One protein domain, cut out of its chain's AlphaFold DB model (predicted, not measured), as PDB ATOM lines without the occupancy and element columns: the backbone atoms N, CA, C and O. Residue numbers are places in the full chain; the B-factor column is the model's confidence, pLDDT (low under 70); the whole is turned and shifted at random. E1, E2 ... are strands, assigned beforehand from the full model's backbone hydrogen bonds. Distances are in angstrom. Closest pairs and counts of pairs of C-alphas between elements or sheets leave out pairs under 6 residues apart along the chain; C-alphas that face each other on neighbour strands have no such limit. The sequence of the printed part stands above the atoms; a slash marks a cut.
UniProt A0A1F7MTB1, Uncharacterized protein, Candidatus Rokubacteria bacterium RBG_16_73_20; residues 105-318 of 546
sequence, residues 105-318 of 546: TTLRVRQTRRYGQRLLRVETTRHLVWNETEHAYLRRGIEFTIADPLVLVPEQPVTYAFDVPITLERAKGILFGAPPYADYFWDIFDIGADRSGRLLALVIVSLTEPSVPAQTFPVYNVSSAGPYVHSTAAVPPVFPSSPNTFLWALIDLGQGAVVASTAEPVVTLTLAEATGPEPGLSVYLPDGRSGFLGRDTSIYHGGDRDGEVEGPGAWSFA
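Overview. This is residues 105 to 318 of the 546 residues of an uncharacterized protein of Candidatus Rokubacteria bacterium RBG_16_73_20 (UniProt A0A1F7MTB1). The domain is a long thin rod whose spine is a long two-stranded hairpin, E1 and E2, with a small, strongly twisted four-stranded sheet, E3 E4 E7 E8, as a head at one end. The short hairpin E5 and E6 covers part of one face of the spine as the smaller half of a sandwich, while E9 and E10 lie one after the other along the same edge of E1, and E11 adds to E10. The printed part has 214 residues, no named helix and 11 strands, E1 to E11 in chain order; the class is all strand. The whole is extended, with a radius of gyration of the C-alphas of 30.5 A, and spans 109 by 28 by 26 A.

Arrangement. E1, residues 105 to 131, and E2, residues 136 to 167, form an antiparallel hairpin at 175 degrees, with N 107 and O 164 2.9 A apart. E2 bends by 54 degrees at residue 140. E9, residues 266 to 273, and E10, residues 291 to 301, lie on the other side of E1 from E2. Both are parallel to E1, at 3 and 20 degrees, with N 110 to O 269 at 2.9 A and N 124 to O 295 at 2.8 A. E11, residues 316 to 318, is antiparallel to E10, with N 292 to O 318 at 2.8 A. This branched sheet and the hairpin of E5, residues 215 to 223, and E6, residues 226 to 235, make a sandwich, two sheets face to face, their best planes 8 degrees apart. N 219 of E5 is 2.8 A from O 231 of E6, which bends by 58 degrees at residue 231. The closest C-alphas of E2 and E5, Leu 152 and Tyr 220, are 6.5 A apart. In the antiparallel sheet E3, residues 184 to 193, E4, residues 199 to 207, E7, residues 245 to 252, and E8, residues 257 to 261, the pairs include N 187 to O 204, 2.9 A, N 203 to O 249, 2.8 A, and N 250 to O 260, 2.8 A.

Along the chain. E1 begins at C-alpha 105, (-12.701, 116.688, 123.980), and is 81.4 A long; E2 is 80.8 A. E10 is 30.7 A, E3 27.0 A, E4 26.5 A, E5 26.0 A and E6 25.1 A. E11 ends at C-alpha 318, (24.507, 117.403, 163.711).

Size, cuts and confidence. The C-alphas farthest apart, Glu 132 and Ser 196, are 109.3 A apart. The printed part has no cut. The links E2 to E3, E9 to E10 and E10 to E11 are long. Mean pLDDT of the printed part is 87.1; residues 224 and 274 to 290 are under 70.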
ATOM      1  N   THR A 105     -13.411 117.467 122.955       97.62
ATOM      2  CA  THR A 105     -12.701 116.688 123.980       97.62
ATOM      3  C   THR A 105     -12.457 117.515 125.244       97.62
ATOM      4  O   THR A 105     -12.125 118.698 125.184       97.62
ATOM      5  N   THR A 106     -12.606 116.885 126.408       98.00
ATOM      6  CA  THR A 106     -12.213 117.427 127.717       98.00
ATOM      7  C   THR A 106     -11.209 116.487 128.373       98.00
ATOM      8  O   THR A 106     -11.481 115.294 128.511       98.00
ATOM      9  N   LEU A 107     -10.064 117.018 128.806       97.56
ATOM     10  CA  LEU A 107      -9.114 116.284 129.635       97.56
ATOM     11  C   LEU A 107      -9.567 116.358 131.096       97.56
ATOM     12  O   LEU A 107      -9.563 117.421 131.706       97.56
ATOM     13  N   ARG A 108      -9.934 115.217 131.666       98.06
ATOM     14  CA  ARG A 108     -10.242 115.046 133.081       98.06
ATOM     15  C   ARG A 108      -9.015 114.551 133.820       98.06
ATOM     16  O   ARG A 108      -8.505 113.472 133.530       98.06
ATOM     17  N   VAL A 109      -8.583 115.300 134.821       97.12
ATOM     18  CA  VAL A 109      -7.363 115.007 135.571       97.12
ATOM     19  C   VAL A 109      -7.727 114.555 136.972       97.12
ATOM     20  O   VAL A 109      -8.501 115.211 137.671       97.12
ATOM     21  N   ARG A 110      -7.155 113.430 137.394       96.56
ATOM     22  CA  ARG A 110      -7.212 112.929 138.768       96.56
ATOM     23  C   ARG A 110      -5.803 112.624 139.227       96.56
ATOM     24  O   ARG A 110      -5.198 111.653 138.788       96.56
ATOM     25  N   GLN A 111      -5.279 113.446 140.119       94.06
ATOM     26  CA  GLN A 111      -3.910 113.295 140.576       94.06
ATOM     27  C   GLN A 111      -3.846 113.242 142.094       94.06
ATOM     28  O   GLN A 111      -4.422 114.080 142.781       94.06
ATOM     29  N   THR A 112      -3.127 112.254 142.619       92.81
ATOM     30  CA  THR A 112      -2.794 112.164 144.041       92.81
ATOM     31  C   THR A 112      -1.286 112.200 144.189       92.81
ATOM     32  O   THR A 112      -0.585 111.260 143.817       92.81
ATOM     33  N   ARG A 113      -0.799 113.307 144.740       88.94
ATOM     34  CA  ARG A 113       0.581 113.464 145.191       88.94
ATOM     35  C   ARG A 113       0.639 113.310 146.703       88.94
ATOM     36  O   ARG A 113      -0.401 113.187 147.356       88.94
ATOM     37  N   ARG A 114       1.828 113.323 147.287       84.06
ATOM     38  CA  ARG A 114       1.998 113.257 148.740       84.06
ATOM     39  C   ARG A 114       2.994 114.297 149.231       84.06
ATOM     40  O   ARG A 114       3.970 114.615 148.561       84.06
ATOM     41  N   TYR A 115       2.739 114.818 150.426       83.88
ATOM     42  CA  TYR A 115       3.632 115.747 151.112       83.88
ATOM     43  C   TYR A 115       3.760 115.371 152.585       83.88
ATOM     44  O   TYR A 115       2.803 114.925 153.206       83.88
ATOM     45  N   GLY A 116       4.943 115.567 153.148       80.88
ATOM     46  CA  GLY A 116       5.286 115.249 154.523       80.88
ATOM     47  C   GLY A 116       6.710 115.706 154.810       80.88
ATOM     48  O   GLY A 116       7.496 115.950 153.898       80.88
ATOM     49  N   GLN A 117       7.047 115.848 156.086       79.31
ATOM     50  CA  GLN A 117       8.391 116.225 156.495       79.31
ATOM     51  C   GLN A 117       8.730 115.568 157.828       79.31
ATOM     52  O   GLN A 117       8.033 115.740 158.831       79.31
ATOM     53  N   ARG A 118       9.827 114.817 157.849       79.81
ATOM     54  CA  ARG A 118      10.347 114.151 159.048       79.81
ATOM     55  C   ARG A 118      11.842 114.391 159.154       79.81
ATOM     56  O   ARG A 118      12.505 114.484 158.130       79.81
ATOM     57  N   LEU A 119      12.352 114.443 160.378       79.19
ATOM     58  CA  LEU A 119      13.768 114.634 160.671       79.19
ATOM     59  C   LEU A 119      14.306 113.481 161.519       79.19
ATOM     60  O   LEU A 119      13.701 113.105 162.525       79.19
ATOM     61  N   LEU A 120      15.455 112.936 161.121       82.12
ATOM     62  CA  LEU A 120      16.135 111.869 161.853       82.12
ATOM     63  C   LEU A 120      16.580 112.348 163.244       82.12
ATOM     64  O   LEU A 120      17.094 113.461 163.392       82.12
ATOM     65  N   ARG A 121      16.419 111.478 164.247       85.75
ATOM     66  CA  ARG A 121      16.915 111.675 165.612       85.75
ATOM     67  C   ARG A 121      17.856 110.536 166.000       85.75
ATOM     68  O   ARG A 121      17.508 109.371 165.834       85.75
ATOM     69  N   VAL A 122      19.030 110.883 166.517       87.06
ATOM     70  CA  VAL A 122      20.067 109.937 166.939       87.06
ATOM     71  C   VAL A 122      20.493 110.250 168.367       87.06
ATOM     72  O   VAL A 122      20.871 111.373 168.694       87.06
ATOM     73  N   GLU A 123      20.443 109.239 169.216       90.88
ATOM     74  CA  GLU A 123      20.990 109.278 170.563       90.88
ATOM     75  C   GLU A 123      22.392 108.693 170.556       90.88
ATOM     76  O   GLU A 123      22.646 107.670 169.922       90.88
ATOM     77  N   THR A 124      23.291 109.352 171.272       89.81
ATOM     78  CA  THR A 124      24.695 108.980 171.358       89.81
ATOM     79  C   THR A 124      25.051 108.735 172.817       89.81
ATOM     80  O   THR A 124      24.914 109.640 173.641       89.81
ATOM     81  N   THR A 125      25.576 107.558 173.134       90.94
ATOM     82  CA  THR A 125      26.114 107.244 174.465       90.94
ATOM     83  C   THR A 125      27.630 107.160 174.382       90.94
ATOM     84  O   THR A 125      28.174 106.371 173.616       90.94
ATOM     85  N   ARG A 126      28.342 107.990 175.143       89.12
ATOM     86  CA  ARG A 126      29.806 108.060 175.158       89.12
ATOM     87  C   ARG A 126      30.337 107.400 176.422       89.12
ATOM     88  O   ARG A 126      29.960 107.784 177.521       89.12
ATOM     89  N   HIS A 127      31.271 106.473 176.265       89.88
ATOM     90  CA  HIS A 127      31.957 105.826 177.379       89.88
ATOM     91  C   HIS A 127      33.310 106.501 177.593       89.88
ATOM     92  O   HIS A 127      34.205 106.416 176.741       89.88
ATOM     93  N   LEU A 128      33.437 107.203 178.716       90.81
ATOM     94  CA  LEU A 128      34.631 107.929 179.132       90.81
ATOM     95  C   LEU A 128      35.336 107.129 180.227       90.81
ATOM     96  O   LEU A 128      34.747 106.850 181.264       90.81
ATOM     97  N   VAL A 129      36.588 106.750 180.000       91.69
ATOM     98  CA  VAL A 129      37.375 105.929 180.928       91.69
ATOM     99  C   VAL A 129      38.548 106.745 181.446       91.69
ATOM    100  O   VAL A 129      39.258 107.375 180.656       91.69
ATOM    101  N   TRP A 130      38.756 106.733 182.758       93.38
ATOM    102  CA  TRP A 130      39.879 107.407 183.400       93.38
ATOM    103  C   TRP A 130      41.220 106.848 182.909       93.38
ATOM    104  O   TRP A 130      41.442 105.635 182.901       93.38
ATOM    105  N   ASN A 131      42.124 107.733 182.492       91.94
ATOM    106  CA  ASN A 131      43.502 107.396 182.161       91.94
ATOM    107  C   ASN A 131      44.436 107.949 183.241       91.94
ATOM    108  O   ASN A 131      44.671 109.154 183.303       91.94
ATOM    109  N   GLU A 132      45.024 107.053 184.032       89.12
ATOM    110  CA  GLU A 132      45.965 107.404 185.102       89.12
ATOM    111  C   GLU A 132      47.246 108.088 184.605       89.12
ATOM    112  O   GLU A 132      47.859 108.851 185.338       89.12
ATOM    113  N   THR A 133      47.673 107.832 183.364       91.31
ATOM    114  CA  THR A 133      48.905 108.423 182.806       91.31
ATOM    115  C   THR A 133      48.697 109.868 182.364       91.31
ATOM    116  O   THR A 133      49.595 110.696 182.483       91.31
ATOM    117  N   GLU A 134      47.511 110.173 181.840       87.25
ATOM    118  CA  GLU A 134      47.157 111.509 181.347       87.25
ATOM    119  C   GLU A 134      46.384 112.329 182.389       87.25
ATOM    120  O   GLU A 134      46.125 113.509 182.164       87.25
ATOM    121  N   HIS A 135      46.019 111.704 183.516       89.25
ATOM    122  CA  HIS A 135      45.126 112.248 184.540       89.25
ATOM    123  C   HIS A 135      43.866 112.891 183.931       89.25
ATOM    124  O   HIS A 135      43.464 113.995 184.299       89.25
ATOM    125  N   ALA A 136      43.265 112.203 182.955       91.12
ATOM    126  CA  ALA A 136      42.121 112.692 182.196       91.12
ATOM    127  C   ALA A 136      41.188 111.551 181.768       91.12
ATOM    128  O   ALA A 136      41.611 110.413 181.558       91.12
ATOM    129  N   TYR A 137      39.908 111.875 181.580       88.88
ATOM    130  CA  TYR A 137      38.937 110.959 180.986       88.88
ATOM    131  C   TYR A 137      39.109 110.890 179.469       88.88
ATOM    132  O   TYR A 137      38.923 111.881 178.761       88.88
ATOM    133  N   LEU A 138      39.406 109.694 178.959       85.62
ATOM    134  CA  LEU A 138      39.504 109.423 177.530       85.62
ATOM    135  C   LEU A 138      38.270 108.689 177.024       85.62
ATOM    136  O   LEU A 138      37.787 107.740 177.637       85.62
ATOM    137  N   ARG A 139      37.785 109.076 175.845       82.06
ATOM    138  CA  ARG A 139      36.700 108.357 175.173       82.06
ATOM    139  C   ARG A 139      37.191 106.991 174.696       82.06
ATOM    140  O   ARG A 139      38.104 106.919 173.876       82.06
ATOM    141  N   ARG A 140      36.557 105.921 175.182       81.44
ATOM    142  CA  ARG A 140      36.875 104.530 174.819       81.44
ATOM    143  C   ARG A 140      35.780 103.821 174.031       81.44
ATOM    144  O   ARG A 140      36.105 102.882 173.318       81.44
ATOM    145  N   GLY A 141      34.535 104.289 174.106       79.00
ATOM    146  CA  GLY A 141      33.416 103.733 173.344       79.00
ATOM    147  C   GLY A 141      32.381 104.795 172.992       79.00
ATOM    148  O   GLY A 141      32.271 105.818 173.678       79.00
ATOM    149  N   ILE A 142      31.649 104.566 171.908       82.88
ATOM    150  CA  ILE A 142      30.494 105.370 171.519       82.88
ATOM    151  C   ILE A 142      29.427 104.445 170.938       82.88
ATOM    152  O   ILE A 142      29.708 103.654 170.042       82.88
ATOM    153  N   GLU A 143      28.218 104.539 171.462       85.88
ATOM    154  CA  GLU A 143      27.055 103.816 170.963       85.88
ATOM    155  C   GLU A 143      26.090 104.811 170.335       85.88
ATOM    156  O   GLU A 143      25.950 105.939 170.813       85.88
ATOM    157  N   PHE A 144      25.412 104.388 169.273       85.88
ATOM    158  CA  PHE A 144      24.412 105.200 168.602       85.88
ATOM    159  C   PHE A 144      23.092 104.446 168.510       85.88
ATOM    160  O   PHE A 144      23.062 103.292 168.086       85.88
ATOM    161  N   THR A 145      21.999 105.118 168.854       86.62
ATOM    162  CA  THR A 145      20.641 104.574 168.765       86.62
ATOM    163  C   THR A 145      19.757 105.524 167.970       86.62
ATOM    164  O   THR A 145      19.702 106.719 168.255       86.62
ATOM    165  N   ILE A 146      19.061 105.012 166.955       84.56
ATOM    166  CA  ILE A 146      18.058 105.800 166.232       84.56
ATOM    167  C   ILE A 146      16.802 105.886 167.098       84.56
ATOM    168  O   ILE A 146      16.218 104.865 167.456       84.56
ATOM    169  N   ALA A 147      16.390 107.110 167.414       85.94
ATOM    170  CA  ALA A 147      15.111 107.382 168.057       85.94
ATOM    171  C   ALA A 147      14.019 107.591 166.998       85.94
ATOM    172  O   ALA A 147      14.314 107.848 165.827       85.94
ATOM    173  N   ASP A 148      12.748 107.558 167.416       83.69
ATOM    174  CA  ASP A 148      11.628 107.881 166.525       83.69
ATOM    175  C   ASP A 148      11.883 109.218 165.817       83.69
ATOM    176  O   ASP A 148      12.284 110.176 166.479       83.69
ATOM    177  N   PRO A 149      11.665 109.351 164.504       80.69
ATOM    178  CA  PRO A 149      11.917 110.608 163.813       80.69
ATOM    179  C   PRO A 149      11.006 111.728 164.336       80.69
ATOM    180  O   PRO A 149       9.852 111.504 164.704       80.69
ATOM    181  N   LEU A 150      11.510 112.963 164.338       83.75
ATOM    182  CA  LEU A 150      10.686 114.137 164.610       83.75
ATOM    183  C   LEU A 150       9.794 114.401 163.392       83.75
ATOM    184  O   LEU A 150      10.286 114.775 162.327       83.75
ATOM    185  N   VAL A 151       8.483 114.213 163.545       84.50
ATOM    186  CA  VAL A 151       7.496 114.558 162.514       84.50
ATOM    187  C   VAL A 151       7.267 116.068 162.550       84.50
ATOM    188  O   VAL A 151       6.685 116.585 163.498       84.50
ATOM    189  N   LEU A 152       7.752 116.766 161.524       83.31
ATOM    190  CA  LEU A 152       7.564 118.210 161.350       83.31
ATOM    191  C   LEU A 152       6.261 118.498 160.604       83.31
ATOM    192  O   LEU A 152       5.511 119.394 160.979       83.31
ATOM    193  N   VAL A 153       5.967 117.685 159.587       83.38
ATOM    194  CA  VAL A 153       4.691 117.676 158.872       83.38
ATOM    195  C   VAL A 153       4.254 116.220 158.701       83.38
ATOM    196  O   VAL A 153       4.993 115.440 158.087       83.38
ATOM    197  N   PRO A 154       3.086 115.816 159.240       84.12
ATOM    198  CA  PRO A 154       2.525 114.498 158.977       84.12
ATOM    199  C   PRO A 154       2.368 114.262 157.475       84.12
ATOM    200  O   PRO A 154       2.032 115.181 156.731       84.12
ATOM    201  N   GLU A 155       2.616 113.034 157.030       82.56
ATOM    202  CA  GLU A 155       2.395 112.689 155.627       82.56
ATOM    203  C   GLU A 155       0.903 112.784 155.299       82.56
ATOM    204  O   GLU A 155       0.066 112.232 156.017       82.56
ATOM    205  N   GLN A 156       0.579 113.474 154.210       85.25
ATOM    206  CA  GLN A 156      -0.787 113.692 153.757       85.25
ATOM    207  C   GLN A 156      -0.877 113.673 152.224       85.25
ATOM    208  O   GLN A 156       0.079 114.062 151.539       85.25
ATOM    209  N   PRO A 157      -2.013 113.220 151.664       89.44
ATOM    210  CA  PRO A 157      -2.251 113.291 150.232       89.44
ATOM    211  C   PRO A 157      -2.505 114.739 149.796       89.44
ATOM    212  O   PRO A 157      -3.199 115.499 150.469       89.44
ATOM    213  N   VAL A 158      -1.980 115.091 148.629       91.38
ATOM    214  CA  VAL A 158      -2.236 116.347 147.923       91.38
ATOM    215  C   VAL A 158      -2.991 115.989 146.651       91.38
ATOM    216  O   VAL A 158      -2.413 115.484 145.687       91.38
ATOM    217  N   THR A 159      -4.307 116.169 146.679       94.50
ATOM    218  CA  THR A 159      -5.193 115.723 145.600       94.50
ATOM    219  C   THR A 159      -5.562 116.863 144.666       94.50
ATOM    220  O   THR A 159      -5.937 117.944 145.122       94.50
ATOM    221  N   TYR A 160      -5.552 116.577 143.370       96.62
ATOM    222  CA  TYR A 160      -6.054 117.439 142.312       96.62
ATOM    223  C   TYR A 160      -7.135 116.717 141.522       96.62
ATOM    224  O   TYR A 160      -6.968 115.564 141.120       96.62
ATOM    225  N   ALA A 161      -8.236 117.421 141.289       97.00
ATOM    226  CA  ALA A 161      -9.297 116.993 140.398       97.00
ATOM    227  C   ALA A 161      -9.808 118.218 139.643       97.00
ATOM    228  O   ALA A 161     -10.335 119.145 140.259       97.00
ATOM    229  N   PHE A 162      -9.605 118.238 138.333       97.81
ATOM    230  CA  PHE A 162     -10.031 119.335 137.472       97.81
ATOM    231  C   PHE A 162     -10.244 118.838 136.045       97.81
ATOM    232  O   PHE A 162      -9.699 117.808 135.643       97.81
ATOM    233  N   ASP A 163     -11.049 119.583 135.299       97.81
ATOM    234  CA  ASP A 163     -11.345 119.326 133.897       97.81
ATOM    235  C   ASP A 163     -10.754 120.475 133.061       97.81
ATOM    236  O   ASP A 163     -10.907 121.648 133.407       97.81
ATOM    237  N   VAL A 164     -10.092 120.135 131.957       97.69
ATOM    238  CA  VAL A 164      -9.550 121.068 130.965       97.69
ATOM    239  C   VAL A 164     -10.336 120.878 129.664       97.69
ATOM    240  O   VAL A 164     -10.085 119.915 128.929       97.69
ATOM    241  N   PRO A 165     -11.321 121.743 129.363       97.25
ATOM    242  CA  PRO A 165     -12.013 121.696 128.084       97.25
ATOM    243  C   PRO A 165     -11.058 122.132 126.971       97.25
ATOM    244  O   PRO A 165     -10.413 123.176 127.070       97.25
ATOM    245  N   ILE A 166     -10.972 121.343 125.901       97.81
ATOM    246  CA  ILE A 166     -10.147 121.697 124.748       97.81
ATOM    247  C   ILE A 166     -10.984 122.525 123.775       97.81
ATOM    248  O   ILE A 166     -11.914 122.041 123.129       97.81
ATOM    249  N   THR A 167     -10.631 123.797 123.672       97.38
ATOM    250  CA  THR A 167     -11.273 124.809 122.828       97.38
ATOM    251  C   THR A 167     -10.258 125.498 121.918       97.38
ATOM    252  O   THR A 167      -9.093 125.670 122.284       97.38
ATOM    253  N   LEU A 168     -10.701 125.963 120.748       97.00
ATOM    254  CA  LEU A 168      -9.909 126.769 119.813       97.00
ATOM    255  C   LEU A 168      -9.757 128.215 120.327       97.00
ATOM    256  O   LEU A 168     -10.185 129.186 119.703       97.00
ATOM    257  N   GLU A 169      -9.225 128.377 121.534       96.25
ATOM    258  CA  GLU A 169      -9.031 129.676 122.174       96.25
ATOM    259  C   GLU A 169      -7.913 130.455 121.494       96.25
ATOM    260  O   GLU A 169      -6.791 129.969 121.383       96.25
ATOM    261  N   ARG A 170      -8.179 131.712 121.129       95.62
ATOM    262  CA  ARG A 170      -7.183 132.573 120.481       95.62
ATOM    263  C   ARG A 170      -5.869 132.665 121.269       95.62
ATOM    264  O   ARG A 170      -4.810 132.583 120.670       95.62
ATOM    265  N   ALA A 171      -5.926 132.789 122.596       95.62
ATOM    266  CA  ALA A 171      -4.731 132.936 123.433       95.62
ATOM    267  C   ALA A 171      -3.846 131.674 123.503       95.62
ATOM    268  O   ALA A 171      -2.691 131.773 123.907       95.62
ATOM    269  N   LYS A 172      -4.373 130.508 123.108       96.38
ATOM    270  CA  LYS A 172      -3.675 129.212 123.140       96.38
ATOM    271  C   LYS A 172      -3.197 128.748 121.761       96.38
ATOM    272  O   LYS A 172      -2.602 127.682 121.656       96.38
ATOM    273  N   GLY A 173      -3.467 129.512 120.701       96.75
ATOM    274  CA  GLY A 173      -3.010 129.180 119.353       96.75
ATOM    275  C   GLY A 173      -1.606 129.713 119.087       96.75
ATOM    276  O   GLY A 173      -1.372 130.896 119.330       96.75
ATOM    277  N   ILE A 174      -0.697 128.895 118.547       95.56
ATOM    278  CA  ILE A 174       0.725 129.263 118.353       95.56
ATOM    279  C   ILE A 174       0.900 130.577 117.573       95.56
ATOM    280  O   ILE A 174       1.747 131.396 117.920       95.56
ATOM    281  N   LEU A 175       0.088 130.803 116.538       93.88
ATOM    282  CA  LEU A 175       0.166 132.001 115.692       93.88
ATOM    283  C   LEU A 175      -0.539 133.236 116.283       93.88
ATOM    284  O   LEU A 175      -0.503 134.310 115.685       93.88
ATOM    285  N   PHE A 176      -1.223 133.097 117.421       94.81
ATOM    286  CA  PHE A 176      -2.166 134.097 117.937       94.81
ATOM    287  C   PHE A 176      -1.891 134.517 119.381       94.81
ATOM    288  O   PHE A 176      -2.162 135.661 119.748       94.81
ATOM    289  N   GLY A 177      -1.421 133.583 120.203       92.50
ATOM    290  CA  GLY A 177      -1.081 133.788 121.602       92.50
ATOM    291  C   GLY A 177       0.415 133.981 121.818       92.50
ATOM    292  O   GLY A 177       1.202 134.062 120.878       92.50
ATOM    293  N   ALA A 178       0.803 134.046 123.087       91.75
ATOM    294  CA  ALA A 178       2.198 134.053 123.496       91.75
ATOM    295  C   ALA A 178       2.387 133.072 124.662       91.75
ATOM    296  O   ALA A 178       1.528 133.025 125.547       91.75
ATOM    297  N   PRO A 179       3.491 132.305 124.687       91.31
ATOM    298  CA  PRO A 179       3.794 131.431 125.810       91.31
ATOM    299  C   PRO A 179       4.088 132.247 127.089       91.31
ATOM    300  O   PRO A 179       4.526 133.398 126.996       91.31
ATOM    301  N   PRO A 180       3.922 131.653 128.284       92.12
ATOM    302  CA  PRO A 180       3.505 130.270 128.528       92.12
ATOM    303  C   PRO A 180       2.008 130.050 128.267       92.12
ATOM    304  O   PRO A 180       1.170 130.864 128.652       92.12
ATOM    305  N   TYR A 181       1.672 128.926 127.629       93.25
ATOM    306  CA  TYR A 181       0.283 128.528 127.408       93.25
ATOM    307  C   TYR A 181      -0.222 127.724 128.601       93.25
ATOM    308  O   TYR A 181       0.384 126.720 128.973       93.25
ATOM    309  N   ALA A 182      -1.331 128.164 129.183       92.69
ATOM    310  CA  ALA A 182      -2.004 127.464 130.267       92.69
ATOM    311  C   ALA A 182      -2.712 126.201 129.746       92.69
ATOM    312  O   ALA A 182      -3.505 126.289 128.805       92.69
ATOM    313  N   ASP A 183      -2.462 125.062 130.392       95.44
ATOM    314  CA  ASP A 183      -3.005 123.723 130.132       95.44
ATOM    315  C   ASP A 183      -2.629 123.076 128.788       95.44
ATOM    316  O   ASP A 183      -2.222 121.913 128.745       95.44
ATOM    317  N   TYR A 184      -2.801 123.791 127.680       96.50
ATOM    318  CA  TYR A 184      -2.518 123.295 126.339       96.50
ATOM    319  C   TYR A 184      -2.257 124.443 125.362       96.50
ATOM    320  O   TYR A 184      -2.650 125.589 125.594       96.50
ATOM    321  N   PHE A 185      -1.657 124.113 124.221       96.88
ATOM    322  CA  PHE A 185      -1.662 124.962 123.030       96.88
ATOM    323  C   PHE A 185      -2.176 124.189 121.820       96.88
ATOM    324  O   PHE A 185      -2.255 122.959 121.834       96.88
ATOM    325  N   TRP A 186      -2.536 124.919 120.771       97.44
ATOM    326  CA  TRP A 186      -2.957 124.340 119.504       97.44
ATOM    327  C   TRP A 186      -2.316 125.045 118.314       97.44
ATOM    328  O   TRP A 186      -1.920 126.210 118.395       97.44
ATOM    329  N   ASP A 187      -2.247 124.338 117.194       96.25
ATOM    330  CA  ASP A 187      -1.813 124.892 115.916       96.25
ATOM    331  C   ASP A 187      -2.676 124.375 114.762       96.25
ATOM    332  O   ASP A 187      -3.337 123.339 114.866       96.25
ATOM    333  N   ILE A 188      -2.688 125.118 113.659       95.12
ATOM    334  CA  ILE A 188      -3.365 124.726 112.426       95.12
ATOM    335  C   ILE A 188      -2.335 124.080 111.522       95.12
ATOM    336  O   ILE A 188      -1.536 124.756 110.876       95.12
ATOM    337  N   PHE A 189      -2.406 122.758 111.467       92.69
ATOM    338  CA  PHE A 189      -1.484 121.945 110.699       92.69
ATOM    339  C   PHE A 189      -1.798 121.982 109.204       92.69
ATOM    340  O   PHE A 189      -0.899 122.089 108.376       92.69
ATOM    341  N   ASP A 190      -3.086 121.941 108.850       92.25
ATOM    342  CA  ASP A 190      -3.513 122.072 107.461       92.25
ATOM    343  C   ASP A 190      -4.883 122.742 107.324       92.25
ATOM    344  O   ASP A 190      -5.704 122.756 108.239       92.25
ATOM    345  N   ILE A 191      -5.154 123.268 106.135       93.62
ATOM    346  CA  ILE A 191      -6.459 123.782 105.716       93.62
ATOM    347  C   ILE A 191      -6.849 123.185 104.371       93.62
ATOM    348  O   ILE A 191      -6.007 122.760 103.591       93.62
ATOM    349  N   GLY A 192      -8.124 123.165 104.026       92.62
ATOM    350  CA  GLY A 192      -8.523 122.764 102.686       92.62
ATOM    351  C   GLY A 192     -10.007 122.888 102.452       92.62
ATOM    352  O   GLY A 192     -10.724 123.513 103.230       92.62
ATOM    353  N   ALA A 193     -10.457 122.293 101.354       92.62
ATOM    354  CA  ALA A 193     -11.865 122.226 101.039       92.62
ATOM    355  C   ALA A 193     -12.204 120.888 100.403       92.62
ATOM    356  O   ALA A 193     -11.483 120.423  99.513       92.62
ATOM    357  N   ASP A 194     -13.316 120.306 100.842       90.38
ATOM    358  CA  ASP A 194     -13.848 119.093 100.233       90.38
ATOM    359  C   ASP A 194     -14.398 119.370  98.821       90.38
ATOM    360  O   ASP A 194     -14.418 120.502  98.326       90.38
ATOM    361  N   ARG A 195     -14.892 118.326  98.149       87.88
ATOM    362  CA  ARG A 195     -15.435 118.439  96.785       87.88
ATOM    363  C   ARG A 195     -16.621 119.400  96.654       87.88
ATOM    364  O   ARG A 195     -16.826 119.957  95.577       87.88
ATOM    365  N   SER A 196     -17.381 119.616  97.728       89.25
ATOM    366  CA  SER A 196     -18.504 120.559  97.766       89.25
ATOM    367  C   SER A 196     -18.053 122.011  97.989       89.25
ATOM    368  O   SER A 196     -18.854 122.944  97.873       89.25
ATOM    369  N   GLY A 197     -16.777 122.218  98.328       91.38
ATOM    370  CA  GLY A 197     -16.230 123.495  98.765       91.38
ATOM    371  C   GLY A 197     -16.449 123.781 100.252       91.38
ATOM    372  O   GLY A 197     -16.364 124.942 100.643       91.38
ATOM    373  N   ARG A 198     -16.786 122.777 101.075       93.38
ATOM    374  CA  ARG A 198     -16.830 122.916 102.541       93.38
ATOM    375  C   ARG A 198     -15.413 123.144 103.047       93.38
ATOM    376  O   ARG A 198     -14.525 122.367 102.715       93.38
ATOM    377  N   LEU A 199     -15.213 124.211 103.814       96.38
ATOM    378  CA  LEU A 199     -13.900 124.617 104.306       96.38
ATOM    379  C   LEU A 199     -13.542 123.832 105.567       96.38
ATOM    380  O   LEU A 199     -14.319 123.805 106.520       96.38
ATOM    381  N   LEU A 200     -12.361 123.223 105.567       94.88
ATOM    382  CA  LEU A 200     -11.878 122.353 106.633       94.88
ATOM    383  C   LEU A 200     -10.534 122.847 107.168       94.88
ATOM    384  O   LEU A 200      -9.717 123.368 106.406       94.88
ATOM    385  N   ALA A 201     -10.282 122.620 108.455       95.81
ATOM    386  CA  ALA A 201      -8.961 122.767 109.057       95.81
ATOM    387  C   ALA A 201      -8.606 121.547 109.904       95.81
ATOM    388  O   ALA A 201      -9.458 120.986 110.590       95.81
ATOM    389  N   LEU A 202      -7.341 121.152 109.847       95.94
ATOM    390  CA  LEU A 202      -6.747 120.135 110.695       95.94
ATOM    391  C   LEU A 202      -5.964 120.839 111.804       95.94
ATOM    392  O   LEU A 202      -5.043 121.609 111.529       95.94
ATOM    393  N   VAL A 203      -6.365 120.588 113.043       97.38
ATOM    394  CA  VAL A 203      -5.823 121.211 114.251       97.38
ATOM    395  C   VAL A 203      -5.093 120.155 115.066       97.38
ATOM    396  O   VAL A 203      -5.631 119.069 115.289       97.38
ATOM    397  N   ILE A 204      -3.892 120.492 115.524       97.00
ATOM    398  CA  ILE A 204      -3.120 119.708 116.490       97.00
ATOM    399  C   ILE A 204      -3.176 120.399 117.853       97.00
ATOM    400  O   ILE A 204      -3.146 121.627 117.931       97.00
ATOM    401  N   VAL A 205      -3.272 119.618 118.926       97.06
ATOM    402  CA  VAL A 205      -3.284 120.089 120.314       97.06
ATOM    403  C   VAL A 205      -2.222 119.344 121.110       97.06
ATOM    404  O   VAL A 205      -2.132 118.119 121.022       97.06
ATOM    405  N   SER A 206      -1.485 120.073 121.941       95.50
ATOM    406  CA  SER A 206      -0.469 119.531 122.847       95.50
ATOM    407  C   SER A 206      -0.671 120.058 124.263       95.50
ATOM    408  O   SER A 206      -1.005 121.230 124.449       95.50
ATOM    409  N   LEU A 207      -0.472 119.194 125.261       93.88
ATOM    410  CA  LEU A 207      -0.561 119.576 126.674       93.88
ATOM    411  C   LEU A 207       0.690 120.350 127.104       93.88
ATOM    412  O   LEU A 207       1.785 120.113 126.594       93.88
ATOM    413  N   THR A 208       0.525 121.260 128.060       92.88
ATOM    414  CA  THR A 208       1.623 122.033 128.659       92.88
ATOM    415  C   THR A 208       1.697 121.807 130.168       92.88
ATOM    416  O   THR A 208       1.906 120.684 130.621       92.88
ATOM    417  N   GLU A 209       1.536 122.862 130.961       91.25
ATOM    418  CA  GLU A 209       1.479 122.814 132.413       91.25
ATOM    419  C   GLU A 209       0.046 123.113 132.858       91.25
ATOM    420  O   GLU A 209      -0.589 124.011 132.291       91.25
ATOM    421  N   PRO A 210      -0.475 122.406 133.874       94.31
ATOM    422  CA  PRO A 210      -1.805 122.699 134.374       94.31
ATOM    423  C   PRO A 210      -1.899 124.129 134.921       94.31
ATOM    424  O   PRO A 210      -1.031 124.588 135.660       94.31
ATOM    425  N   SER A 211      -3.002 124.810 134.629       93.06
ATOM    426  CA  SER A 211      -3.298 126.163 135.115       93.06
ATOM    427  C   SER A 211      -3.728 126.207 136.583       93.06
ATOM    428  O   SER A 211      -3.788 127.277 137.195       93.06
ATOM    429  N   VAL A 212      -4.029 125.044 137.166       95.44
ATOM    430  CA  VAL A 212      -4.445 124.916 138.563       95.44
ATOM    431  C   VAL A 212      -3.274 125.247 139.499       95.44
ATOM    432  O   VAL A 212      -2.219 124.616 139.397       95.44
ATOM    433  N   PRO A 213      -3.445 126.183 140.456       94.44
ATOM    434  CA  PRO A 213      -2.378 126.571 141.369       94.44
ATOM    435  C   PRO A 213      -1.818 125.402 142.185       94.44
ATOM    436  O   PRO A 213      -2.547 124.521 142.653       94.44
ATOM    437  N   ALA A 214      -0.509 125.446 142.428       93.38
ATOM    438  CA  ALA A 214       0.143 124.534 143.355       93.38
ATOM    439  C   ALA A 214      -0.417 124.694 144.775       93.38
ATOM    440  O   ALA A 214      -0.691 125.805 145.232       93.38
ATOM    441  N   GLN A 215      -0.535 123.579 145.496       92.94
ATOM    442  CA  GLN A 215      -0.824 123.617 146.924       92.94
ATOM    443  C   GLN A 215       0.488 123.863 147.661       92.94
ATOM    444  O   GLN A 215       1.512 123.246 147.354       92.94
ATOM    445  N   THR A 216       0.469 124.801 148.603       92.06
ATOM    446  CA  THR A 216       1.661 125.207 149.340       92.06
ATOM    447  C   THR A 216       1.649 124.631 150.743       92.06
ATOM    448  O   THR A 216       0.632 124.622 151.434       92.06
ATOM    449  N   PHE A 217       2.812 124.160 151.175       85.56
ATOM    450  CA  PHE A 217       3.004 123.571 152.490       85.56
ATOM    451  C   PHE A 217       4.211 124.202 153.182       85.56
ATOM    452  O   PHE A 217       5.178 124.576 152.511       85.56
ATOM    453  N   PRO A 218       4.191 124.333 154.518       84.25
ATOM    454  CA  PRO A 218       5.353 124.808 155.251       84.25
ATOM    455  C   PRO A 218       6.496 123.797 155.150       84.25
ATOM    456  O   PRO A 218       6.293 122.587 155.269       84.25
ATOM    457  N   VAL A 219       7.707 124.315 154.984       82.88
ATOM    458  CA  VAL A 219       8.957 123.575 155.149       82.88
ATOM    459  C   VAL A 219       9.586 124.060 156.444       82.88
ATOM    460  O   VAL A 219       9.929 125.237 156.583       82.88
ATOM    461  N   TYR A 220       9.715 123.161 157.411       82.19
ATOM    462  CA  TYR A 220      10.303 123.461 158.707       82.19
ATOM    463  C   TYR A 220      11.809 123.201 158.707       82.19
ATOM    464  O   TYR A 220      12.278 122.192 158.187       82.19
ATOM    465  N   ASN A 221      12.556 124.072 159.377       78.50
ATOM    466  CA  ASN A 221      13.898 123.778 159.871       78.50
ATOM    467  C   ASN A 221      13.868 123.675 161.397       78.50
ATOM    468  O   ASN A 221      12.870 124.008 162.033       78.50
ATOM    469  N   VAL A 222      14.974 123.236 162.000       75.88
ATOM    470  CA  VAL A 222      15.114 123.150 163.460       75.88
ATOM    471  C   VAL A 222      16.249 124.048 163.943       75.88
ATOM    472  O   VAL A 222      17.314 124.108 163.332       75.88
ATOM    473  N   SER A 223      16.004 124.766 165.039       73.44
ATOM    474  CA  SER A 223      16.984 125.581 165.767       73.44
ATOM    475  C   SER A 223      17.106 125.102 167.218       73.44
ATOM    476  O   SER A 223      16.361 124.221 167.650       73.44
ATOM    477  N   SER A 224      17.985 125.727 168.005       68.94
ATOM    478  CA  SER A 224      18.063 125.500 169.457       68.94
ATOM    479  C   SER A 224      16.772 125.854 170.213       68.94
ATOM    480  O   SER A 224      16.561 125.344 171.306       68.94
ATOM    481  N   ALA A 225      15.895 126.685 169.636       74.69
ATOM    482  CA  ALA A 225      14.588 127.036 170.199       74.69
ATOM    483  C   ALA A 225      13.452 126.087 169.760       74.69
ATOM    484  O   ALA A 225      12.319 126.241 170.210       74.69
ATOM    485  N   GLY A 226      13.739 125.116 168.884       75.88
ATOM    486  CA  GLY A 226      12.755 124.204 168.298       75.88
ATOM    487  C   GLY A 226      12.532 124.417 166.794       75.88
ATOM    488  O   GLY A 226      13.285 125.161 166.147       75.88
ATOM    489  N   PRO A 227      11.542 123.714 166.209       81.62
ATOM    490  CA  PRO A 227      11.219 123.822 164.793       81.62
ATOM    491  C   PRO A 227      10.614 125.188 164.452       81.62
ATOM    492  O   PRO A 227       9.797 125.721 165.196       81.62
ATOM    493  N   TYR A 228      10.992 125.742 163.304       81.81
ATOM    494  CA  TYR A 228      10.468 126.998 162.770       81.81
ATOM    495  C   TYR A 228      10.238 126.870 161.263       81.81
ATOM    496  O   TYR A 228      10.915 126.089 160.592       81.81
ATOM    497  N   VAL A 229       9.284 127.627 160.719       85.56
ATOM    498  CA  VAL A 229       9.027 127.642 159.273       85.56
ATOM    499  C   VAL A 229      10.184 128.354 158.580       85.56
ATOM    500  O   VAL A 229      10.441 129.527 158.834       85.56
ATOM    501  N   HIS A 230      10.894 127.627 157.726       81.88
ATOM    502  CA  HIS A 230      12.018 128.139 156.955       81.88
ATOM    503  C   HIS A 230      11.569 128.693 155.604       81.88
ATOM    504  O   HIS A 230      12.009 129.764 155.192       81.88
ATOM    505  N   SER A 231      10.696 127.956 154.920       82.19
ATOM    506  CA  SER A 231      10.196 128.295 153.591       82.19
ATOM    507  C   SER A 231       8.854 127.606 153.326       82.19
ATOM    508  O   SER A 231       8.264 126.988 154.216       82.19
ATOM    509  N   THR A 232       8.352 127.730 152.101       85.06
ATOM    510  CA  THR A 232       7.161 127.022 151.624       85.06
ATOM    511  C   THR A 232       7.522 126.143 150.435       85.06
ATOM    512  O   THR A 232       8.154 126.619 149.493       85.06
ATOM    513  N   ALA A 233       7.083 124.888 150.451       83.00
ATOM    514  CA  ALA A 233       7.145 123.991 149.307       83.00
ATOM    515  C   ALA A 233       5.850 124.115 148.503       83.00
ATOM    516  O   ALA A 233       4.760 124.049 149.070       83.00
ATOM    517  N   ALA A 234       5.973 124.280 147.191       87.31
ATOM    518  CA  ALA A 234       4.855 124.181 146.268       87.31
ATOM    519  C   ALA A 234       4.812 122.758 145.705       87.31
ATOM    520  O   ALA A 234       5.795 122.275 145.147       87.31
ATOM    521  N   VAL A 235       3.671 122.093 145.842       89.44
ATOM    522  CA  VAL A 235       3.400 120.804 145.205       89.44
ATOM    523  C   VAL A 235       2.436 121.100 144.060       89.44
ATOM    524  O   VAL A 235       1.265 121.306 144.343       89.44
ATOM    525  N   PRO A 236       2.883 121.231 142.799       91.69
ATOM    526  CA  PRO A 236       1.981 121.482 141.676       91.69
ATOM    527  C   PRO A 236       1.336 120.185 141.161       91.69
ATOM    528  O   PRO A 236       1.929 119.106 141.312       91.69
ATOM    529  N   PRO A 237       0.160 120.259 140.515       93.25
ATOM    530  CA  PRO A 237      -0.260 119.216 139.585       93.25
ATOM    531  C   PRO A 237       0.682 119.186 138.372       93.25
ATOM    532  O   PRO A 237       1.335 120.182 138.066       93.25
ATOM    533  N   VAL A 238       0.760 118.055 137.671       91.62
ATOM    534  CA  VAL A 238       1.605 117.918 136.471       91.62
ATOM    535  C   VAL A 238       0.917 117.093 135.389       91.62
ATOM    536  O   VAL A 238       0.167 116.164 135.694       91.62
ATOM    537  N   PHE A 239       1.218 117.401 134.127       91.38
ATOM    538  CA  PHE A 239       0.961 116.503 133.001       91.38
ATOM    539  C   PHE A 239       2.206 115.655 132.713       91.38
ATOM    540  O   PHE A 239       3.325 116.117 132.954       91.38
ATOM    541  N   PRO A 240       2.050 114.406 132.239       85.94
ATOM    542  CA  PRO A 240       3.189 113.632 131.765       85.94
ATOM    543  C   PRO A 240       3.811 114.330 130.549       85.94
ATOM    544  O   PRO A 240       3.103 114.876 129.709       85.94
ATOM    545  N   SER A 241       5.137 114.272 130.424       80.19
ATOM    546  CA  SER A 241       5.873 114.874 129.300       80.19
ATOM    547  C   SER A 241       5.677 114.145 127.967       80.19
ATOM    548  O   SER A 241       6.309 114.487 126.976       80.19
ATOM    549  N   SER A 242       4.900 113.065 127.942       80.31
ATOM    550  CA  SER A 242       4.551 112.315 126.740       80.31
ATOM    551  C   SER A 242       3.236 111.562 126.970       80.31
ATOM    552  O   SER A 242       2.994 111.125 128.100       80.31
ATOM    553  N   PRO A 243       2.401 111.371 125.935       81.12
ATOM    554  CA  PRO A 243       2.600 111.820 124.552       81.12
ATOM    555  C   PRO A 243       2.490 113.350 124.435       81.12
ATOM    556  O   PRO A 243       1.659 113.959 125.106       81.12
ATOM    557  N   ASN A 244       3.352 113.976 123.624       77.31
ATOM    558  CA  ASN A 244       3.346 115.437 123.449       77.31
ATOM    559  C   ASN A 244       2.100 115.888 122.682       77.31
ATOM    560  O   ASN A 244       1.451 116.875 123.036       77.31
ATOM    561  N   THR A 245       1.750 115.151 121.629       89.12
ATOM    562  CA  THR A 245       0.515 115.363 120.879       89.12
ATOM    563  C   THR A 245      -0.670 114.744 121.611       89.12
ATOM    564  O   THR A 245      -0.757 113.525 121.759       89.12
ATOM    565  N   PHE A 246      -1.593 115.592 122.063       93.19
ATOM    566  CA  PHE A 246      -2.789 115.192 122.800       93.19
ATOM    567  C   PHE A 246      -3.956 114.827 121.882       93.19
ATOM    568  O   PHE A 246      -4.698 113.889 122.156       93.19
ATOM    569  N   LEU A 247      -4.150 115.608 120.819       94.12
ATOM    570  CA  LEU A 247      -5.323 115.498 119.963       94.12
ATOM    571  C   LEU A 247      -5.033 116.043 118.563       94.12
ATOM    572  O   LEU A 247      -4.530 117.151 118.408       94.12
ATOM    573  N   TRP A 248      -5.472 115.295 117.557       96.38
ATOM    574  CA  TRP A 248      -5.752 115.789 116.211       96.38
ATOM    575  C   TRP A 248      -7.258 115.922 115.994       96.38
ATOM    576  O   TRP A 248      -7.993 114.950 116.205       96.38
ATOM    577  N   ALA A 249      -7.704 117.089 115.529       96.56
ATOM    578  CA  ALA A 249      -9.102 117.375 115.222       96.56
ATOM    579  C   ALA A 249      -9.260 117.950 113.808       96.56
ATOM    580  O   ALA A 249      -8.591 118.910 113.432       96.56
ATOM    581  N   LEU A 250     -10.185 117.387 113.032       95.75
ATOM    582  CA  LEU A 250     -10.648 117.960 111.769       95.75
ATOM    583  C   LEU A 250     -11.909 118.777 112.049       95.75
ATOM    584  O   LEU A 250     -12.885 118.235 112.569       95.75
ATOM    585  N   ILE A 251     -11.910 120.059 111.692       96.56
ATOM    586  CA  ILE A 251     -13.031 120.977 111.934       96.56
ATOM    587  C   ILE A 251     -13.593 121.545 110.629       96.56
ATOM    588  O   ILE A 251     -12.850 121.805 109.685       96.56
ATOM    589  N   ASP A 252     -14.904 121.770 110.601       95.50
ATOM    590  CA  ASP A 252     -15.594 122.570 109.591       95.50
ATOM    591  C   ASP A 252     -15.550 124.040 110.016       95.50
ATOM    592  O   ASP A 252     -16.136 124.431 111.030       95.50
ATOM    593  N   LEU A 253     -14.854 124.856 109.226       96.88
ATOM    594  CA  LEU A 253     -14.666 126.281 109.501       96.88
ATOM    595  C   LEU A 253     -15.947 127.094 109.295       96.88
ATOM    596  O   LEU A 253     -16.154 128.096 109.972       96.88
ATOM    597  N   GLY A 254     -16.806 126.680 108.361       93.69
ATOM    598  CA  GLY A 254     -18.049 127.386 108.062       93.69
ATOM    599  C   GLY A 254     -19.128 127.136 109.113       93.69
ATOM    600  O   GLY A 254     -19.891 128.045 109.431       93.69
ATOM    601  N   GLN A 255     -19.193 125.916 109.648       92.56
ATOM    602  CA  GLN A 255     -20.160 125.547 110.687       92.56
ATOM    603  C   GLN A 255     -19.645 125.769 112.112       92.56
ATOM    604  O   GLN A 255     -20.457 125.856 113.029       92.56
ATOM    605  N   GLY A 256     -18.326 125.839 112.315       94.38
ATOM    606  CA  GLY A 256     -17.745 125.827 113.657       94.38
ATOM    607  C   GLY A 256     -18.043 124.508 114.374       94.38
ATOM    608  O   GLY A 256     -18.502 124.510 115.516       94.38
ATOM    609  N   ALA A 257     -17.833 123.383 113.683       94.81
ATOM    610  CA  ALA A 257     -18.160 122.044 114.173       94.81
ATOM    611  C   ALA A 257     -16.997 121.063 113.981       94.81
ATOM    612  O   ALA A 257     -16.251 121.144 113.005       94.81
ATOM    613  N   VAL A 258     -16.830 120.134 114.923       95.81
ATOM    614  CA  VAL A 258     -15.833 119.064 114.812       95.81
ATOM    615  C   VAL A 258     -16.367 118.014 113.846       95.81
ATOM    616  O   VAL A 258     -17.460 117.489 114.039       95.81
ATOM    617  N   VAL A 259     -15.594 117.717 112.807       93.56
ATOM    618  CA  VAL A 259     -15.884 116.652 111.836       93.56
ATOM    619  C   VAL A 259     -15.316 115.325 112.324       93.56
ATOM    620  O   VAL A 259     -15.965 114.291 112.187       93.56
ATOM    621  N   ALA A 260     -14.112 115.350 112.896       93.19
ATOM    622  CA  ALA A 260     -13.456 114.176 113.454       93.19
ATOM    623  C   ALA A 260     -12.476 114.564 114.565       93.19
ATOM    624  O   ALA A 260     -11.855 115.623 114.501       93.19
ATOM    625  N   SER A 261     -12.316 113.684 115.549       95.56
ATOM    626  CA  SER A 261     -11.375 113.818 116.662       95.56
ATOM    627  C   SER A 261     -10.687 112.479 116.887       95.56
ATOM    628  O   SER A 261     -11.349 111.442 116.891       95.56
ATOM    629  N   THR A 262      -9.365 112.493 117.038       95.44
ATOM    630  CA  THR A 262      -8.590 111.277 117.341       95.44
ATOM    631  C   THR A 262      -8.732 110.829 118.790       95.44
ATOM    632  O   THR A 262      -8.349 109.703 119.076       95.44
ATOM    633  N   ALA A 263      -9.307 111.654 119.670       95.56
ATOM    634  CA  ALA A 263      -9.582 111.322 121.064       95.56
ATOM    635  C   ALA A 263     -11.090 111.209 121.331       95.56
ATOM    636  O   ALA A 263     -11.920 111.798 120.631       95.56
ATOM    637  N   GLU A 264     -11.447 110.486 122.389       96.81
ATOM    638  CA  GLU A 264     -12.816 110.427 122.893       96.81
ATOM    639  C   GLU A 264     -13.275 111.784 123.470       96.81
ATOM    640  O   GLU A 264     -12.454 112.663 123.768       96.81
ATOM    641  N   PRO A 265     -14.592 111.985 123.680       97.12
ATOM    642  CA  PRO A 265     -15.099 113.229 124.255       97.12
ATOM    643  C   PRO A 265     -14.573 113.544 125.661       97.12
ATOM    644  O   PRO A 265     -14.483 114.709 126.054       97.12
ATOM    645  N   VAL A 266     -14.219 112.512 126.430       97.94
ATOM    646  CA  VAL A 266     -13.597 112.650 127.747       97.94
ATOM    647  C   VAL A 266     -12.354 111.778 127.785       97.94
ATOM    648  O   VAL A 266     -12.449 110.558 127.697       97.94
ATOM    649  N   VAL A 267     -11.201 112.412 127.974       97.50
ATOM    650  CA  VAL A 267      -9.929 111.728 128.207       97.50
ATOM    651  C   VAL A 267      -9.632 111.804 129.693       97.50
ATOM    652  O   VAL A 267      -9.592 112.901 130.240       97.50
ATOM    653  N   THR A 268      -9.432 110.676 130.368       97.25
ATOM    654  CA  THR A 268      -9.127 110.662 131.805       97.25
ATOM    655  C   THR A 268      -7.655 110.354 132.031       97.25
ATOM    656  O   THR A 268      -7.198 109.247 131.760       97.25
ATOM    657  N   LEU A 269      -6.926 111.331 132.566       95.75
ATOM    658  CA  LEU A 269      -5.553 111.189 133.033       95.75
ATOM    659  C   LEU A 269      -5.566 110.957 134.546       95.75
ATOM    660  O   LEU A 269      -5.953 111.845 135.312       95.75
ATOM    661  N   THR A 270      -5.119 109.779 134.978       95.56
ATOM    662  CA  THR A 270      -4.936 109.475 136.402       95.56
ATOM    663  C   THR A 270      -3.456 109.321 136.721       95.56
ATOM    664  O   THR A 270      -2.782 108.511 136.086       95.56
ATOM    665  N   LEU A 271      -2.968 110.064 137.719       92.81
ATOM    666  CA  LEU A 271      -1.617 109.920 138.270       92.81
ATOM    667  C   LEU A 271      -1.668 109.692 139.784       92.81
ATOM    668  O   LEU A 271      -2.259 110.491 140.513       92.81
ATOM    669  N   ALA A 272      -0.989 108.663 140.282       91.12
ATOM    670  CA  ALA A 272      -0.790 108.461 141.714       91.12
ATOM    671  C   ALA A 272       0.686 108.211 142.041       91.12
ATOM    672  O   ALA A 272       1.344 107.349 141.453       91.12
ATOM    673  N   GLU A 273       1.210 108.981 142.994       85.81
ATOM    674  CA  GLU A 273       2.544 108.751 143.550       85.81
ATOM    675  C   GLU A 273       2.560 107.497 144.437       85.81
ATOM    676  O   GLU A 273       1.623 107.245 145.203       85.81
ATOM    677  N   ALA A 274       3.645 106.722 144.339       69.25
ATOM    678  CA  ALA A 274       3.814 105.453 145.046       69.25
ATOM    679  C   ALA A 274       3.697 105.610 146.572       69.25
ATOM    680  O   ALA A 274       2.979 104.841 147.214       69.25
ATOM    681  N   THR A 275       4.384 106.615 147.138       60.75
ATOM    682  CA  THR A 275       4.328 107.023 148.556       60.75
ATOM    683  C   THR A 275       5.031 108.371 148.780       60.75
ATOM    684  O   THR A 275       5.584 108.935 147.841       60.75
ATOM    685  N   GLY A 276       4.883 108.926 149.994       52.16
ATOM    686  CA  GLY A 276       5.220 110.308 150.344       52.16
ATOM    687  C   GLY A 276       6.698 110.663 150.296       52.16
ATOM    688  O   GLY A 276       7.536 109.783 150.113       52.16
ATOM    689  N   PRO A 277       7.027 111.960 150.440       47.16
ATOM    690  CA  PRO A 277       8.412 112.389 150.429       47.16
ATOM    691  C   PRO A 277       9.179 111.645 151.516       47.16
ATOM    692  O   PRO A 277       8.641 111.358 152.593       47.16
ATOM    693  N   GLU A 278      10.440 111.351 151.210       50.34
ATOM    694  CA  GLU A 278      11.398 110.797 152.156       50.34
ATOM    695  C   GLU A 278      11.301 111.544 153.503       50.34
ATOM    696  O   GLU A 278      10.926 112.726 153.537       50.34
ATOM    697  N   PRO A 279      11.682 110.942 154.646       48.81
ATOM    698  CA  PRO A 279      12.168 111.795 155.723       48.81
ATOM    699  C   PRO A 279      13.177 112.762 155.100       48.81
ATOM    700  O   PRO A 279      14.145 112.332 154.477       48.81
ATOM    701  N   GLY A 280      12.929 114.062 155.219       49.72
ATOM    702  CA  GLY A 280      13.905 115.059 154.836       49.72
ATOM    703  C   GLY A 280      15.123 114.850 155.723       49.72
ATOM    704  O   GLY A 280      15.222 115.419 156.804       49.72
ATOM    705  N   LEU A 281      16.074 114.033 155.272       48.75
ATOM    706  CA  LEU A 281      17.413 113.955 155.852       48.75
ATOM    707  C   LEU A 281      18.177 115.269 155.591       48.75
ATOM    708  O   LEU A 281      19.303 115.470 156.035       48.75
ATOM    709  N   SER A 282      17.544 116.213 154.906       46.66
ATOM    710  CA  SER A 282      17.972 117.572 154.643       46.66
ATOM    711  C   SER A 282      17.087 118.581 155.387       46.66
ATOM    712  O   SER A 282      16.204 119.212 154.815       46.66
ATOM    713  N   VAL A 283      17.382 118.831 156.666       49.22
ATOM    714  CA  VAL A 283      17.283 120.220 157.149       49.22
ATOM    715  C   VAL A 283      18.406 120.953 156.437       49.22
ATOM    716  O   VAL A 283      19.572 120.726 156.752       49.22
ATOM    717  N   TYR A 284      18.062 121.763 155.438       44.66
ATOM    718  CA  TYR A 284      19.020 122.677 154.839       44.66
ATOM    719  C   TYR A 284      19.335 123.741 155.883       44.66
ATOM    720  O   TYR A 284      18.492 124.568 156.228       44.66
ATOM    721  N   LEU A 285      20.561 123.736 156.396       45.88
ATOM    722  CA  LEU A 285      21.100 124.936 157.023       45.88
ATOM    723  C   LEU A 285      21.021 126.106 156.014       45.88
ATOM    724  O   LEU A 285      21.055 125.868 154.805       45.88
ATOM    725  N   PRO A 286      21.009 127.374 156.465       40.28
ATOM    726  CA  PRO A 286      21.142 128.531 155.570       40.28
ATOM    727  C   PRO A 286      22.384 128.481 154.654       40.28
ATOM    728  O   PRO A 286      22.455 129.227 153.685       40.28
ATOM    729  N   ASP A 287      23.358 127.606 154.954       48.72
ATOM    730  CA  ASP A 287      24.562 127.332 154.157       48.72
ATOM    731  C   ASP A 287      24.438 126.131 153.186       48.72
ATOM    732  O   ASP A 287      25.427 125.756 152.556       48.72
ATOM    733  N   GLY A 288      23.253 125.518 153.056       51.66
ATOM    734  CA  GLY A 288      22.952 124.453 152.090       51.66
ATOM    735  C   GLY A 288      23.285 123.016 152.528       51.66
ATOM    736  O   GLY A 288      23.206 122.105 151.706       51.66
ATOM    737  N   ARG A 289      23.667 122.776 153.790       55.66
ATOM    738  CA  ARG A 289      24.090 121.444 154.284       55.66
ATOM    739  C   ARG A 289      22.954 120.649 154.947       55.66
ATOM    740  O   ARG A 289      22.123 121.256 155.610       55.66
ATOM    741  N   SER A 290      22.978 119.315 154.825       69.69
ATOM    742  CA  SER A 290      22.027 118.339 155.405       69.69
ATOM    743  C   SER A 290      22.503 117.722 156.737       69.69
ATOM    744  O   SER A 290      23.698 117.746 157.054       69.69
ATOM    745  N   GLY A 291      21.583 117.172 157.543       77.75
ATOM    746  CA  GLY A 291      21.901 116.629 158.870       77.75
ATOM    747  C   GLY A 291      20.704 116.085 159.658       77.75
ATOM    748  O   GLY A 291      19.604 115.941 159.131       77.75
ATOM    749  N   PHE A 292      20.931 115.784 160.934       82.12
ATOM    750  CA  PHE A 292      19.994 115.128 161.855       82.12
ATOM    751  C   PHE A 292      20.027 115.791 163.242       82.12
ATOM    752  O   PHE A 292      20.894 116.621 163.517       82.12
ATOM    753  N   LEU A 293      19.094 115.447 164.135       85.62
ATOM    754  CA  LEU A 293      19.169 115.863 165.540       85.62
ATOM    755  C   LEU A 293      19.913 114.810 166.363       85.62
ATOM    756  O   LEU A 293      19.490 113.660 166.416       85.62
ATOM    757  N   GLY A 294      20.998 115.216 167.011       87.31
ATOM    758  CA  GLY A 294      21.787 114.417 167.940       87.31
ATOM    759  C   GLY A 294      21.499 114.777 169.397       87.31
ATOM    760  O   GLY A 294      21.244 115.944 169.716       87.31
ATOM    761  N   ARG A 295      21.569 113.790 170.289       90.00
ATOM    762  CA  ARG A 295      21.520 113.992 171.742       90.00
ATOM    763  C   ARG A 295      22.525 113.080 172.435       90.00
ATOM    764  O   ARG A 295      22.454 111.868 172.275       90.00
ATOM    765  N   ASP A 296      23.442 113.667 173.198       90.12
ATOM    766  CA  ASP A 296      24.537 112.941 173.847       90.12
ATOM    767  C   ASP A 296      24.245 112.626 175.326       90.12
ATOM    768  O   ASP A 296      23.695 113.457 176.051       90.12
ATOM    769  N   THR A 297      24.688 111.449 175.769       94.25
ATOM    770  CA  THR A 297      24.818 111.018 177.171       94.25
ATOM    771  C   THR A 297      26.246 110.517 177.387       94.25
ATOM    772  O   THR A 297      26.771 109.800 176.537       94.25
ATOM    773  N   SER A 298      26.888 110.865 178.498       93.75
ATOM    774  CA  SER A 298      28.227 110.384 178.861       93.75
ATOM    775  C   SER A 298      28.158 109.492 180.095       93.75
ATOM    776  O   SER A 298      27.498 109.840 181.067       93.75
ATOM    777  N   ILE A 299      28.858 108.361 180.061       94.38
ATOM    778  CA  ILE A 299      29.005 107.433 181.186       94.38
ATOM    779  C   ILE A 299      30.486 107.365 181.547       94.38
ATOM    780  O   ILE A 299      31.320 107.062 180.684       94.38
ATOM    781  N   TYR A 300      30.803 107.646 182.807       94.44
ATOM    782  CA  TYR A 300      32.165 107.696 183.332       94.44
ATOM    783  C   TYR A 300      32.551 106.373 184.007       94.44
ATOM    784  O   TYR A 300      31.771 105.798 184.763       94.44
ATOM    785  N   HIS A 301      33.765 105.893 183.725       92.56
ATOM    786  CA  HIS A 301      34.328 104.643 184.250       92.56
ATOM    787  C   HIS A 301      35.720 104.900 184.843       92.56
ATOM    788  O   HIS A 301      36.608 105.415 184.156       92.56
ATOM    789  N   GLY A 302      35.934 104.501 186.095       90.88
ATOM    790  CA  GLY A 302      37.146 104.761 186.875       90.88
ATOM    791  C   GLY A 302      37.331 106.236 187.256       90.88
ATOM    792  O   GLY A 302      36.560 107.100 186.842       90.88
ATOM    793  N   GLY A 303      38.382 106.536 188.023       91.00
ATOM    794  CA  GLY A 303      38.686 107.896 188.483       91.00
ATOM    795  C   GLY A 303      37.719 108.411 189.556       91.00
ATOM    796  O   GLY A 303      37.098 107.636 190.279       91.00
ATOM    797  N   ASP A 304      37.613 109.730 189.675       91.12
ATOM    798  CA  ASP A 304      36.813 110.438 190.682       91.12
ATOM    799  C   ASP A 304      35.310 110.514 190.358       91.12
ATOM    800  O   ASP A 304      34.498 110.688 191.266       91.12
ATOM    801  N   ARG A 305      34.939 110.342 189.087       92.44
ATOM    802  CA  ARG A 305      33.557 110.340 188.572       92.44
ATOM    803  C   ARG A 305      33.050 108.940 188.203       92.44
ATOM    804  O   ARG A 305      32.142 108.812 187.388       92.44
ATOM    805  N   ASP A 306      33.646 107.874 188.741       92.81
ATOM    806  CA  ASP A 306      33.258 106.498 188.397       92.81
ATOM    807  C   ASP A 306      31.756 106.233 188.622       92.81
ATOM    808  O   ASP A 306      31.200 106.553 189.675       92.81
ATOM    809  N   GLY A 307      31.091 105.658 187.618       88.94
ATOM    810  CA  GLY A 307      29.656 105.369 187.632       88.94
ATOM    811  C   GLY A 307      28.745 106.583 187.411       88.94
ATOM    812  O   GLY A 307      27.523 106.417 187.359       88.94
ATOM    813  N   GLU A 308      29.296 107.789 187.261       95.50
ATOM    814  CA  GLU A 308      28.511 108.985 186.964       95.50
ATOM    815  C   GLU A 308      27.943 108.931 185.535       95.50
ATOM    816  O   GLU A 308      28.616 108.529 184.580       95.50
ATOM    817  N   VAL A 309      26.690 109.369 185.387       94.25
ATOM    818  CA  VAL A 309      26.019 109.541 184.095       94.25
ATOM    819  C   VAL A 309      25.672 111.012 183.920       94.25
ATOM    820  O   VAL A 309      24.898 111.572 184.694       94.25
ATOM    821  N   GLU A 310      26.222 111.631 182.881       93.69
ATOM    822  CA  GLU A 310      25.957 113.021 182.519       93.69
ATOM    823  C   GLU A 310      25.092 113.074 181.254       93.69
ATOM    824  O   GLU A 310      25.488 112.594 180.191       93.69
ATOM    825  N   GLY A 311      23.904 113.671 181.362       90.44
ATOM    826  CA  GLY A 311      22.927 113.775 180.276       90.44
ATOM    827  C   GLY A 311      21.628 112.990 180.539       90.44
ATOM    828  O   GLY A 311      21.358 112.619 181.680       90.44
ATOM    829  N   PRO A 312      20.797 112.759 179.503       84.81
ATOM    830  CA  PRO A 312      20.996 113.224 178.133       84.81
ATOM    831  C   PRO A 312      20.923 114.754 178.033       84.81
ATOM    832  O   PRO A 312      20.101 115.393 178.691       84.81
ATOM    833  N   GLY A 313      21.772 115.342 177.190       83.94
ATOM    834  CA  GLY A 313      21.727 116.772 176.872       83.94
ATOM    835  C   GLY A 313      20.469 117.184 176.088       83.94
ATOM    836  O   GLY A 313      19.537 116.403 175.884       83.94
ATOM    837  N   ALA A 314      20.432 118.424 175.598       86.31
ATOM    838  CA  ALA A 314      19.383 118.860 174.674       86.31
ATOM    839  C   ALA A 314      19.604 118.284 173.263       86.31
ATOM    840  O   ALA A 314      20.737 118.045 172.847       86.31
ATOM    841  N   TRP A 315      18.518 118.105 172.505       86.38
ATOM    842  CA  TRP A 315      18.614 117.814 171.073       86.38
ATOM    843  C   TRP A 315      19.302 118.973 170.350       86.38
ATOM    844  O   TRP A 315      18.923 120.132 170.517       86.38
ATOM    845  N   SER A 316      20.292 118.658 169.523       83.38
ATOM    846  CA  SER A 316      21.056 119.642 168.757       83.38
ATOM    847  C   SER A 316      21.300 119.148 167.336       83.38
ATOM    848  O   SER A 316      21.286 117.951 167.074       83.38
ATOM    849  N   PHE A 317      21.478 120.064 166.388       80.69
ATOM    850  CA  PHE A 317      21.709 119.691 164.996       80.69
ATOM    851  C   PHE A 317      23.136 119.169 164.784       80.69
ATOM    852  O   PHE A 317      24.107 119.819 165.170       80.69
ATOM    853  N   ALA A 318      23.255 118.032 164.104       80.06
ATOM    854  CA  ALA A 318      24.507 117.403 163.711       80.06
ATOM    855  C   ALA A 318      24.518 117.133 162.200       80.06
ATOM    856  O   ALA A 318      23.489 116.847 161.588       80.06
TER     857      ALA A 318